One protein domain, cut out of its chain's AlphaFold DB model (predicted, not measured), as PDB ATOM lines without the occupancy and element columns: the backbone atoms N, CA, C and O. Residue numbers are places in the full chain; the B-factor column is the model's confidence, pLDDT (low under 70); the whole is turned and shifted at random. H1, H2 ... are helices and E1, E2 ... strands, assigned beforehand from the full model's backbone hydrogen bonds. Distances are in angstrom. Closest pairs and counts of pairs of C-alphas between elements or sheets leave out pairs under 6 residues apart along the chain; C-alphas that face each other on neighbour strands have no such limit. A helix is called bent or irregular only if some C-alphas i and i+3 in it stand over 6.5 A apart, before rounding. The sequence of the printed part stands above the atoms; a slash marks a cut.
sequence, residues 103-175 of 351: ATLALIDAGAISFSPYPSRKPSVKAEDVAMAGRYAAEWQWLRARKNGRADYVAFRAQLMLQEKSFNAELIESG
ATOM      1  N   ALA A 103     177.996 156.894 162.844       76.88
ATOM      2  CA  ALA A 103     176.876 157.359 163.658       76.88
ATOM      3  C   ALA A 103     175.610 157.639 162.829       76.88
ATOM      4  O   ALA A 103     174.511 157.249 163.204       76.88
ATOM      5  N   THR A 104     175.751 158.305 161.678       80.94
ATOM      6  CA  THR A 104     174.618 158.587 160.788       80.94
ATOM      7  C   THR A 104     174.070 157.303 160.180       80.94
ATOM      8  O   THR A 104     172.860 157.125 160.144       80.94
ATOM      9  N   LEU A 105     174.941 156.407 159.719       76.62
ATOM     10  CA  LEU A 105     174.523 155.140 159.118       76.62
ATOM     11  C   LEU A 105     173.834 154.231 160.137       76.62
ATOM     12  O   LEU A 105     172.778 153.699 159.829       76.62
ATOM     13  N   ALA A 106     174.361 154.134 161.358       76.50
ATOM     14  CA  ALA A 106     173.733 153.387 162.445       76.50
ATOM     15  C   ALA A 106     172.341 153.934 162.789       76.50
ATOM     16  O   ALA A 106     171.423 153.168 163.049       76.50
ATOM     17  N   LEU A 107     172.156 155.257 162.746       83.44
ATOM     18  CA  LEU A 107     170.842 155.866 162.962       83.44
ATOM     19  C   LEU A 107     169.870 155.625 161.802       83.44
ATOM     20  O   LEU A 107     168.665 155.559 162.038       83.44
ATOM     21  N   ILE A 108     170.364 155.521 160.566       84.00
ATOM     22  CA  ILE A 108     169.539 155.154 159.407       84.00
ATOM     23  C   ILE A 108     169.125 153.685 159.510       84.00
ATOM     24  O   ILE A 108     167.946 153.382 159.365       84.00
ATOM     25  N   ASP A 109     170.081 152.801 159.792       76.94
ATOM     26  CA  ASP A 109     169.874 151.356 159.918       76.94
ATOM     27  C   ASP A 109     168.910 151.012 161.062       76.94
ATOM     28  O   ASP A 109     167.966 150.250 160.880       76.94
ATOM     29  N   ALA A 110     169.051 151.686 162.207       80.44
ATOM     30  CA  ALA A 110     168.114 151.558 163.319       80.44
ATOM     31  C   ALA A 110     166.712 152.125 163.003       80.44
ATOM     32  O   ALA A 110     165.772 151.888 163.751       80.44
ATOM     33  N   GLY A 111     166.548 152.899 161.923       83.56
ATOM     34  CA  GLY A 111     165.292 153.583 161.601       83.56
ATOM     35  C   GLY A 111     165.034 154.840 162.438       83.56
ATOM     36  O   GLY A 111     163.928 155.382 162.433       83.56
ATOM     37  N   ALA A 112     166.049 155.346 163.145       87.06
ATOM     38  CA  ALA A 112     165.934 156.561 163.941       87.06
ATOM     39  C   ALA A 112     165.817 157.819 163.073       87.06
ATOM     40  O   ALA A 112     165.144 158.791 163.432       87.06
ATOM     41  N   ILE A 113     166.480 157.816 161.917       89.69
ATOM     42  CA  ILE A 113     166.465 158.922 160.960       89.69
ATOM     43  C   ILE A 113     166.285 158.396 159.538       89.69
ATOM     44  O   ILE A 113     166.762 157.319 159.198       89.69
ATOM     45  N   SER A 114     165.678 159.200 158.671       87.00
ATOM     46  CA  SER A 114     165.698 158.961 157.229       87.00
ATOM     47  C   SER A 114     166.652 159.937 156.543       87.00
ATOM     48  O   SER A 114     166.685 161.136 156.838       87.00
ATOM     49  N   PHE A 115     167.463 159.415 155.623       85.31
ATOM     50  CA  PHE A 115     168.399 160.201 154.827       85.31
ATOM     51  C   PHE A 115     167.878 160.355 153.403       85.31
ATOM     52  O   PHE A 115     167.556 159.378 152.732       85.31
ATOM     53  N   SER A 116     167.814 161.596 152.930       81.50
ATOM     54  CA  SER A 116     167.444 161.921 151.557       81.50
ATOM     55  C   SER A 116     168.690 162.422 150.820       81.50
ATOM     56  O   SER A 116     169.035 163.600 150.979       81.50
ATOM     57  N   PRO A 117     169.357 161.571 150.014       68.06
ATOM     58  CA  PRO A 117     170.574 161.937 149.285       68.06
ATOM     59  C   PRO A 117     170.333 162.945 148.150       68.06
ATOM     60  O   PRO A 117     171.213 163.755 147.872       68.06
ATOM     61  N   TYR A 118     169.135 162.956 147.544       62.28
ATOM     62  CA  TYR A 118     168.798 163.793 146.378       62.28
ATOM     63  C   TYR A 118     167.591 164.725 146.593       62.28
ATOM     64  O   TYR A 118     166.562 164.592 145.931       62.28
ATOM     65  N   PRO A 119     167.653 165.698 147.507       61.91
ATOM     66  CA  PRO A 119     166.694 166.792 147.510       61.91
ATOM     67  C   PRO A 119     167.112 167.838 146.468       61.91
ATOM     68  O   PRO A 119     168.275 167.939 146.089       61.91
ATOM     69  N   SER A 120     166.177 168.685 146.051       58.59
ATOM     70  CA  SER A 120     166.365 169.683 144.987       58.59
ATOM     71  C   SER A 120     167.511 170.698 145.185       58.59
ATOM     72  O   SER A 120     167.762 171.476 144.267       58.59
ATOM     73  N   ARG A 121     168.193 170.734 146.349       65.44
ATOM     74  CA  ARG A 121     169.319 171.656 146.629       65.44
ATOM     75  C   ARG A 121     170.463 171.103 147.513       65.44
ATOM     76  O   ARG A 121     171.608 171.372 147.171       65.44
ATOM     77  N   LYS A 122     170.218 170.399 148.640       76.50
ATOM     78  CA  LYS A 122     171.275 169.883 149.564       76.50
ATOM     79  C   LYS A 122     170.840 168.658 150.385       76.50
ATOM     80  O   LYS A 122     169.740 168.735 150.933       76.50
ATOM     81  N   PRO A 123     171.666 167.596 150.531       81.56
ATOM     82  CA  PRO A 123     171.293 166.360 151.231       81.56
ATOM     83  C   PRO A 123     170.764 166.650 152.635       81.56
ATOM     84  O   PRO A 123     171.323 167.463 153.371       81.56
ATOM     85  N   SER A 124     169.665 165.994 153.001       86.25
ATOM     86  CA  SER A 124     168.935 166.302 154.234       86.25
ATOM     87  C   SER A 124     168.584 165.048 155.015       86.25
ATOM     88  O   SER A 124     168.412 163.974 154.440       86.25
ATOM     89  N   VAL A 125     168.466 165.215 156.327       89.00
ATOM     90  CA  VAL A 125     168.114 164.168 157.285       89.00
ATOM     91  C   VAL A 125     166.792 164.548 157.938       89.00
ATOM     92  O   VAL A 125     166.571 165.726 158.238       89.00
ATOM     93  N   LYS A 126     165.916 163.570 158.161       90.44
ATOM     94  CA  LYS A 126     164.659 163.731 158.892       90.44
ATOM     95  C   LYS A 126     164.648 162.821 160.118       90.44
ATOM     96  O   LYS A 126     165.052 161.668 160.032       90.44
ATOM     97  N   ALA A 127     164.178 163.351 161.240       89.12
ATOM     98  CA  ALA A 127     163.910 162.581 162.447       89.12
ATOM     99  C   ALA A 127     162.695 161.661 162.233       89.12
ATOM    100  O   ALA A 127     161.641 162.144 161.809       89.12
ATOM    101  N   GLU A 128     162.851 160.368 162.525       90.38
ATOM    102  CA  GLU A 128     161.788 159.358 162.447       90.38
ATOM    103  C   GLU A 128     161.427 158.841 163.848       90.38
ATOM    104  O   GLU A 128     160.617 159.483 164.515       90.38
ATOM    105  N   ASP A 129     162.029 157.745 164.324       84.75
ATOM    106  CA  ASP A 129     161.729 157.165 165.641       84.75
ATOM    107  C   ASP A 129     162.823 157.468 166.679       84.75
ATOM    108  O   ASP A 129     164.005 157.184 166.487       84.75
ATOM    109  N   VAL A 130     162.427 158.033 167.819       80.44
ATOM    110  CA  VAL A 130     163.341 158.331 168.928       80.44
ATOM    111  C   VAL A 130     163.778 157.076 169.684       80.44
ATOM    112  O   VAL A 130     164.902 157.042 170.182       80.44
ATOM    113  N   ALA A 131     162.936 156.037 169.757       78.06
ATOM    114  CA  ALA A 131     163.251 154.801 170.480       78.06
ATOM    115  C   ALA A 131     164.472 154.092 169.876       78.06
ATOM    116  O   ALA A 131     165.240 153.437 170.579       78.06
ATOM    117  N   MET A 132     164.689 154.311 168.581       77.94
ATOM    118  CA  MET A 132     165.781 153.736 167.807       77.94
ATOM    119  C   MET A 132     167.040 154.611 167.785       77.94
ATOM    120  O   MET A 132     168.084 154.188 167.291       77.94
ATOM    121  N   ALA A 133     166.984 155.831 168.334       78.19
ATOM    122  CA  ALA A 133     168.128 156.743 168.348       78.19
ATOM    123  C   ALA A 133     169.229 156.310 169.333       78.19
ATOM    124  O   ALA A 133     170.382 156.731 169.202       78.19
ATOM    125  N   GLY A 134     168.888 155.472 170.319       83.44
ATOM    126  CA  GLY A 134     169.818 154.943 171.315       83.44
ATOM    127  C   GLY A 134     170.663 156.044 171.965       83.44
ATOM    128  O   GLY A 134     170.148 157.021 172.505       83.44
ATOM    129  N   ARG A 135     171.989 155.909 171.869       75.88
ATOM    130  CA  ARG A 135     172.978 156.864 172.409       75.88
ATOM    131  C   ARG A 135     172.986 158.249 171.746       75.88
ATOM    132  O   ARG A 135     173.678 159.130 172.246       75.88
ATOM    133  N   TYR A 136     172.282 158.426 170.628       82.94
ATOM    134  CA  TYR A 136     172.189 159.693 169.894       82.94
ATOM    135  C   TYR A 136     170.832 160.394 170.113       82.94
ATOM    136  O   TYR A 136     170.369 161.174 169.276       82.94
ATOM    137  N   ALA A 137     170.134 160.077 171.213       84.31
ATOM    138  CA  ALA A 137     168.805 160.615 171.505       84.31
ATOM    139  C   ALA A 137     168.789 162.150 171.623       84.31
ATOM    140  O   ALA A 137     167.823 162.784 171.197       84.31
ATOM    141  N   ALA A 138     169.852 162.766 172.150       85.19
ATOM    142  CA  ALA A 138     169.947 164.222 172.278       85.19
ATOM    143  C   ALA A 138     170.087 164.909 170.908       85.19
ATOM    144  O   ALA A 138     169.412 165.899 170.617       85.19
ATOM    145  N   GLU A 139     170.913 164.353 170.024       87.25
ATOM    146  CA  GLU A 139     171.125 164.825 168.654       87.25
ATOM    147  C   GLU A 139     169.868 164.616 167.804       87.25
ATOM    148  O   GLU A 139     169.508 165.464 166.981       87.25
ATOM    149  N   TRP A 140     169.156 163.514 168.047       88.88
ATOM    150  CA  TRP A 140     167.844 163.263 167.467       88.88
ATOM    151  C   TRP A 140     166.807 164.291 167.945       88.88
ATOM    152  O   TRP A 140     166.082 164.858 167.126       88.88
ATOM    153  N   GLN A 141     166.756 164.606 169.246       88.19
ATOM    154  CA  GLN A 141     165.849 165.626 169.793       88.19
ATOM    155  C   GLN A 141     166.139 167.010 169.207       88.19
ATOM    156  O   GLN A 141     165.215 167.730 168.817       88.19
ATOM    157  N   TRP A 142     167.419 167.357 169.054       91.19
ATOM    158  CA  TRP A 142     167.839 168.568 168.354       91.19
ATOM    159  C   TRP A 142     167.345 168.596 166.898       91.19
ATOM    160  O   TRP A 142     166.848 169.624 166.427       91.19
ATOM    161  N   LEU A 143     167.433 167.467 166.186       91.12
ATOM    162  CA  LEU A 143     166.923 167.337 164.820       91.12
ATOM    163  C   LEU A 143     165.396 167.495 164.779       91.12
ATOM    164  O   LEU A 143     164.873 168.182 163.901       91.12
ATOM    165  N   ARG A 144     164.674 166.924 165.751       89.44
ATOM    166  CA  ARG A 144     163.211 167.004 165.854       89.44
ATOM    167  C   ARG A 144     162.705 168.419 166.134       89.44
ATOM    168  O   ARG A 144     161.645 168.778 165.616       89.44
ATOM    169  N   ALA A 145     163.460 169.200 166.907       89.69
ATOM    170  CA  ALA A 145     163.161 170.593 167.237       89.69
ATOM    171  C   ALA A 145     163.276 171.544 166.029       89.69
ATOM    172  O   ALA A 145     162.778 172.670 166.066       89.69
ATOM    173  N   ARG A 146     163.909 171.110 164.929       90.00
ATOM    174  CA  ARG A 146     163.951 171.870 163.671       90.00
ATOM    175  C   ARG A 146     162.589 171.875 162.973       90.00
ATOM    176  O   ARG A 146     161.725 171.026 163.191       90.00
ATOM    177  N   LYS A 147     162.424 172.808 162.033       84.56
ATOM    178  CA  LYS A 147     161.235 172.890 161.176       84.56
ATOM    179  C   LYS A 147     161.011 171.555 160.448       84.56
ATOM    180  O   LYS A 147     161.878 171.094 159.709       84.56
ATOM    181  N   ASN A 148     159.842 170.949 160.664       83.00
ATOM    182  CA  ASN A 148     159.438 169.640 160.128       83.00
ATOM    183  C   ASN A 148     160.346 168.462 160.541       83.00
ATOM    184  O   ASN A 148     160.356 167.441 159.854       83.00
ATOM    185  N   GLY A 149     161.131 168.601 161.618       87.06
ATOM    186  CA  GLY A 149     162.087 167.579 162.051       87.06
ATOM    187  C   GLY A 149     163.192 167.297 161.028       87.06
ATOM    188  O   GLY A 149     163.700 166.181 160.979       87.06
ATOM    189  N   ARG A 150     163.509 168.267 160.157       86.88
ATOM    190  CA  ARG A 150     164.511 168.132 159.094       86.88
ATOM    191  C   ARG A 150     165.687 169.073 159.304       86.88
ATOM    192  O   ARG A 150     165.511 170.234 159.674       86.88
ATOM    193  N   ALA A 151     166.880 168.599 158.971       89.62
ATOM    194  CA  ALA A 151     168.079 169.421 158.890       89.62
ATOM    195  C   ALA A 151     168.916 169.067 157.659       89.62
ATOM    196  O   ALA A 151     168.826 167.972 157.103       89.62
ATOM    197  N   ASP A 152     169.746 170.020 157.250       88.38
ATOM    198  CA  ASP A 152     170.829 169.771 156.306       88.38
ATOM    199  C   ASP A 152     171.812 168.744 156.894       88.38
ATOM    200  O   ASP A 152     172.138 168.804 158.086       88.38
ATOM    201  N   TYR A 153     172.285 167.810 156.067       85.25
ATOM    202  CA  TYR A 153     173.183 166.740 156.506       85.25
ATOM    203  C   TYR A 153     174.475 167.282 157.122       85.25
ATOM    204  O   TYR A 153     174.948 166.730 158.112       85.25
ATOM    205  N   VAL A 154     175.026 168.390 156.610       84.00
ATOM    206  CA  VAL A 154     176.261 168.978 157.154       84.00
ATOM    207  C   VAL A 154     176.027 169.498 158.570       84.00
ATOM    208  O   VAL A 154     176.852 169.275 159.456       84.00
ATOM    209  N   ALA A 155     174.880 170.136 158.812       87.19
ATOM    210  CA  ALA A 155     174.515 170.636 160.134       87.19
ATOM    211  C   ALA A 155     174.247 169.497 161.131       87.19
ATOM    212  O   ALA A 155     174.679 169.574 162.280       87.19
ATOM    213  N   PHE A 156     173.567 168.434 160.694       87.75
ATOM    214  CA  PHE A 156     173.336 167.251 161.524       87.75
ATOM    215  C   PHE A 156     174.644 166.511 161.839       87.75
ATOM    216  O   PHE A 156     174.918 166.187 162.991       87.75
ATOM    217  N   ARG A 157     175.517 166.341 160.841       84.88
ATOM    218  CA  ARG A 157     176.855 165.769 161.025       84.88
ATOM    219  C   ARG A 157     177.684 166.581 162.018       84.88
ATOM    220  O   ARG A 157     178.379 165.992 162.837       84.88
ATOM    221  N   ALA A 158     177.616 167.911 161.968       84.19
ATOM    222  CA  ALA A 158     178.325 168.762 162.922       84.19
ATOM    223  C   ALA A 158     177.870 168.514 164.370       84.19
ATOM    224  O   ALA A 158     178.709 168.552 165.266       84.19
ATOM    225  N   GLN A 159     176.587 168.207 164.592       86.12
ATOM    226  CA  GLN A 159     176.094 167.826 165.918       86.12
ATOM    227  C   GLN A 159     176.620 166.470 166.377       86.12
ATOM    228  O   GLN A 159     177.172 166.377 167.469       86.12
ATOM    229  N   LEU A 160     176.576 165.450 165.516       82.69
ATOM    230  CA  LEU A 160     177.163 164.141 165.835       82.69
ATOM    231  C   LEU A 160     178.662 164.249 166.188       82.69
ATOM    232  O   LEU A 160     179.152 163.582 167.095       82.69
ATOM    233  N   MET A 161     179.390 165.151 165.521       75.94
ATOM    234  CA  MET A 161     180.814 165.402 165.783       75.94
ATOM    235  C   MET A 161     181.088 166.071 167.138       75.94
ATOM    236  O   MET A 161     182.204 165.973 167.651       75.94
ATOM    237  N   LEU A 162     180.114 166.772 167.730       75.81
ATOM    238  CA  LEU A 162     180.272 167.331 169.075       75.81
ATOM    239  C   LEU A 162     180.266 166.219 170.132       75.81
ATOM    240  O   LEU A 162     181.090 166.263 171.046       75.81
ATOM    241  N   GLN A 163     179.448 165.182 169.949       70.31
ATOM    242  CA  GLN A 163     179.448 163.998 170.810       70.31
ATOM    243  C   GLN A 163     180.729 163.151 170.655       70.31
ATOM    244  O   GLN A 163     181.251 162.595 171.616       70.31
ATOM    245  N   GLU A 164     181.322 163.075 169.462       66.69
ATOM    246  CA  GLU A 164     182.620 162.394 169.296       66.69
ATOM    247  C   GLU A 164     183.765 163.095 170.054       66.69
ATOM    248  O   GLU A 164     184.736 162.460 170.483       66.69
ATOM    249  N   LYS A 165     183.672 164.414 170.266       63.94
ATOM    250  CA  LYS A 165     184.648 165.145 171.088       63.94
ATOM    251  C   LYS A 165     184.504 164.821 172.571       63.94
ATOM    252  O   LYS A 165     185.533 164.692 173.234       63.94
ATOM    253  N   SER A 166     183.280 164.652 173.078       67.56
ATOM    254  CA  SER A 166     183.081 164.194 174.458       67.56
ATOM    255  C   SER A 166     183.581 162.763 174.643       67.56
ATOM    256  O   SER A 166     184.208 162.487 175.657       67.56
ATOM    257  N   PHE A 167     183.460 161.900 173.627       70.00
ATOM    258  CA  PHE A 167     184.009 160.540 173.687       70.00
ATOM    259  C   PHE A 167     185.528 160.522 173.879       70.00
ATOM    260  O   PHE A 167     186.054 159.761 174.681       70.00
ATOM    261  N   ASN A 168     186.259 161.400 173.187       67.94
ATOM    262  CA  ASN A 168     187.701 161.522 173.409       67.94
ATOM    263  C   ASN A 168     188.025 161.982 174.836       67.94
ATOM    264  O   ASN A 168     189.016 161.526 175.398       67.94
ATOM    265  N   ALA A 169     187.222 162.881 175.409       71.31
ATOM    266  CA  ALA A 169     187.407 163.333 176.783       71.31
ATOM    267  C   ALA A 169     187.146 162.197 177.783       71.31
ATOM    268  O   ALA A 169     187.984 161.954 178.644       71.31
ATOM    269  N   GLU A 170     186.063 161.446 177.596       73.56
ATOM    270  CA  GLU A 170     185.682 160.303 178.428       73.56
ATOM    271  C   GLU A 170     186.691 159.150 178.319       73.56
ATOM    272  O   GLU A 170     187.076 158.553 179.320       73.56
ATOM    273  N   LEU A 171     187.219 158.878 177.122       74.56
ATOM    274  CA  LEU A 171     188.308 157.919 176.928       74.56
ATOM    275  C   LEU A 171     189.615 158.369 177.595       74.56
ATOM    276  O   LEU A 171     190.392 157.533 178.054       74.56
ATOM    277  N   ILE A 172     189.891 159.674 177.633       74.81
ATOM    278  CA  ILE A 172     191.056 160.212 178.347       74.81
ATOM    279  C   ILE A 172     190.858 160.087 179.859       74.81
ATOM    280  O   ILE A 172     191.774 159.650 180.553       74.81
ATOM    281  N   GLU A 173     189.677 160.442 180.362       76.62
ATOM    282  CA  GLU A 173     189.329 160.387 181.784       76.62
ATOM    283  C   GLU A 173     189.310 158.951 182.318       76.62
ATOM    284  O   GLU A 173     189.893 158.666 183.360       76.62
ATOM    285  N   SER A 174     188.751 158.019 181.547       73.06
ATOM    286  CA  SER A 174     188.766 156.585 181.854       73.06
ATOM    287  C   SER A 174     190.146 155.933 181.679       73.06
ATOM    288  O   SER A 174     190.308 154.741 181.937       73.06
ATOM    289  N   GLY A 175     191.157 156.690 181.236       68.25
ATOM    290  CA  GLY A 175     192.525 156.206 181.071       68.25
ATOM    291  C   GLY A 175     192.721 155.282 179.869       68.25
ATOM    292  O   GLY A 175     193.753 154.621 179.775       68.25
TER     293      GLY A 175
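Overview. This is residues 103 to 175 of the 351 residues of the protein "Uncharacterized protein (TIGR04222 family)" of Paraburkholderia bryophila (UniProt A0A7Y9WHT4). A small three-stranded sheet makes a wall, and three helices pack over one of its faces, with no named helix over the other. The long helix H3 rises from this wall like an arm, H1 and H2 pack on its near part, and residues 165 to 175 stick out beyond the body. The printed part has 73 residues with three named helices and three named strands in the order H1 E1 E2 H2 E3 H3; the sheet order is E1 E2 E3, antiparallel, and the class is mixed, helices and strands. It is only just compact, close to loose, with a radius of gyration of the C-alphas of 13.0 A, and elongated, spanning 46 by 25 by 21 A.

Along the chain. Start at the sheet: find C-alpha 113 at (166.465, 158.922, 160.960), where E1 begins, residues 113 to 116, 9.9 A long. E2 is residues 124 to 127, 10.3 A, and E3 is residues 150 to 152, 7.1 A. Look next at H3, residues 153 to 173, which runs 30.7 A from C-alpha 153 at (173.183, 166.740, 156.506) to C-alpha 173 at (189.329, 160.387, 181.784). H2 is residues 134 to 144, 14.8 A, and is irregular: C-alphas 135 and 138 are 8.0 A apart. H1 is residues 103 to 109, 10.0 A.

Arrangement. Look first at the inner strand E2. It forms an antiparallel hairpin with E1, where N 114 and O 126 are 2.9 A apart, within hydrogen-bond range. On its other side E3 is antiparallel too, with N 125 and O 151 at 2.9 A. H1, H2 and H3 lie on the same face, two layers, helices on one face of a sheet. H3 stands up from the sheet, its line rising 71 degrees; its closest C-alphas to E2 are Tyr 153 and Ser 124, 4.8 A. H2 runs across the strands, at 77 degrees to E2 on the local plane, at a height over the sheet of 9.4 A. H2 touches residues 156 to 160 of H3, closest at the C-alphas of Glu 139 and Gln 159, 6.4 A, opposite ways at 37 degrees, only just a steep tilt. H1 stands up from the sheet and only just touches H3, with 3 pairs of C-alphas within 8 A, the closest being Ala 103 and Leu 160, 7.1 A. Every O i to N i+4 pair is within hydrogen-bond range in H1, against 5 of 7 in H2 and 16 of 17 in H3.

Size, cuts and confidence. The two C-alphas farthest apart are those of Ser 120 and Gly 175, 46.6 A. Without residues 165 to 175, which stand free, the body spans 31 by 21 by 21 A. The printed part has no cut and no long link. The mean pLDDT of the printed part is 80.4; look for values under 70 at residues 117 to 121, 164 to 166, 168 and 175.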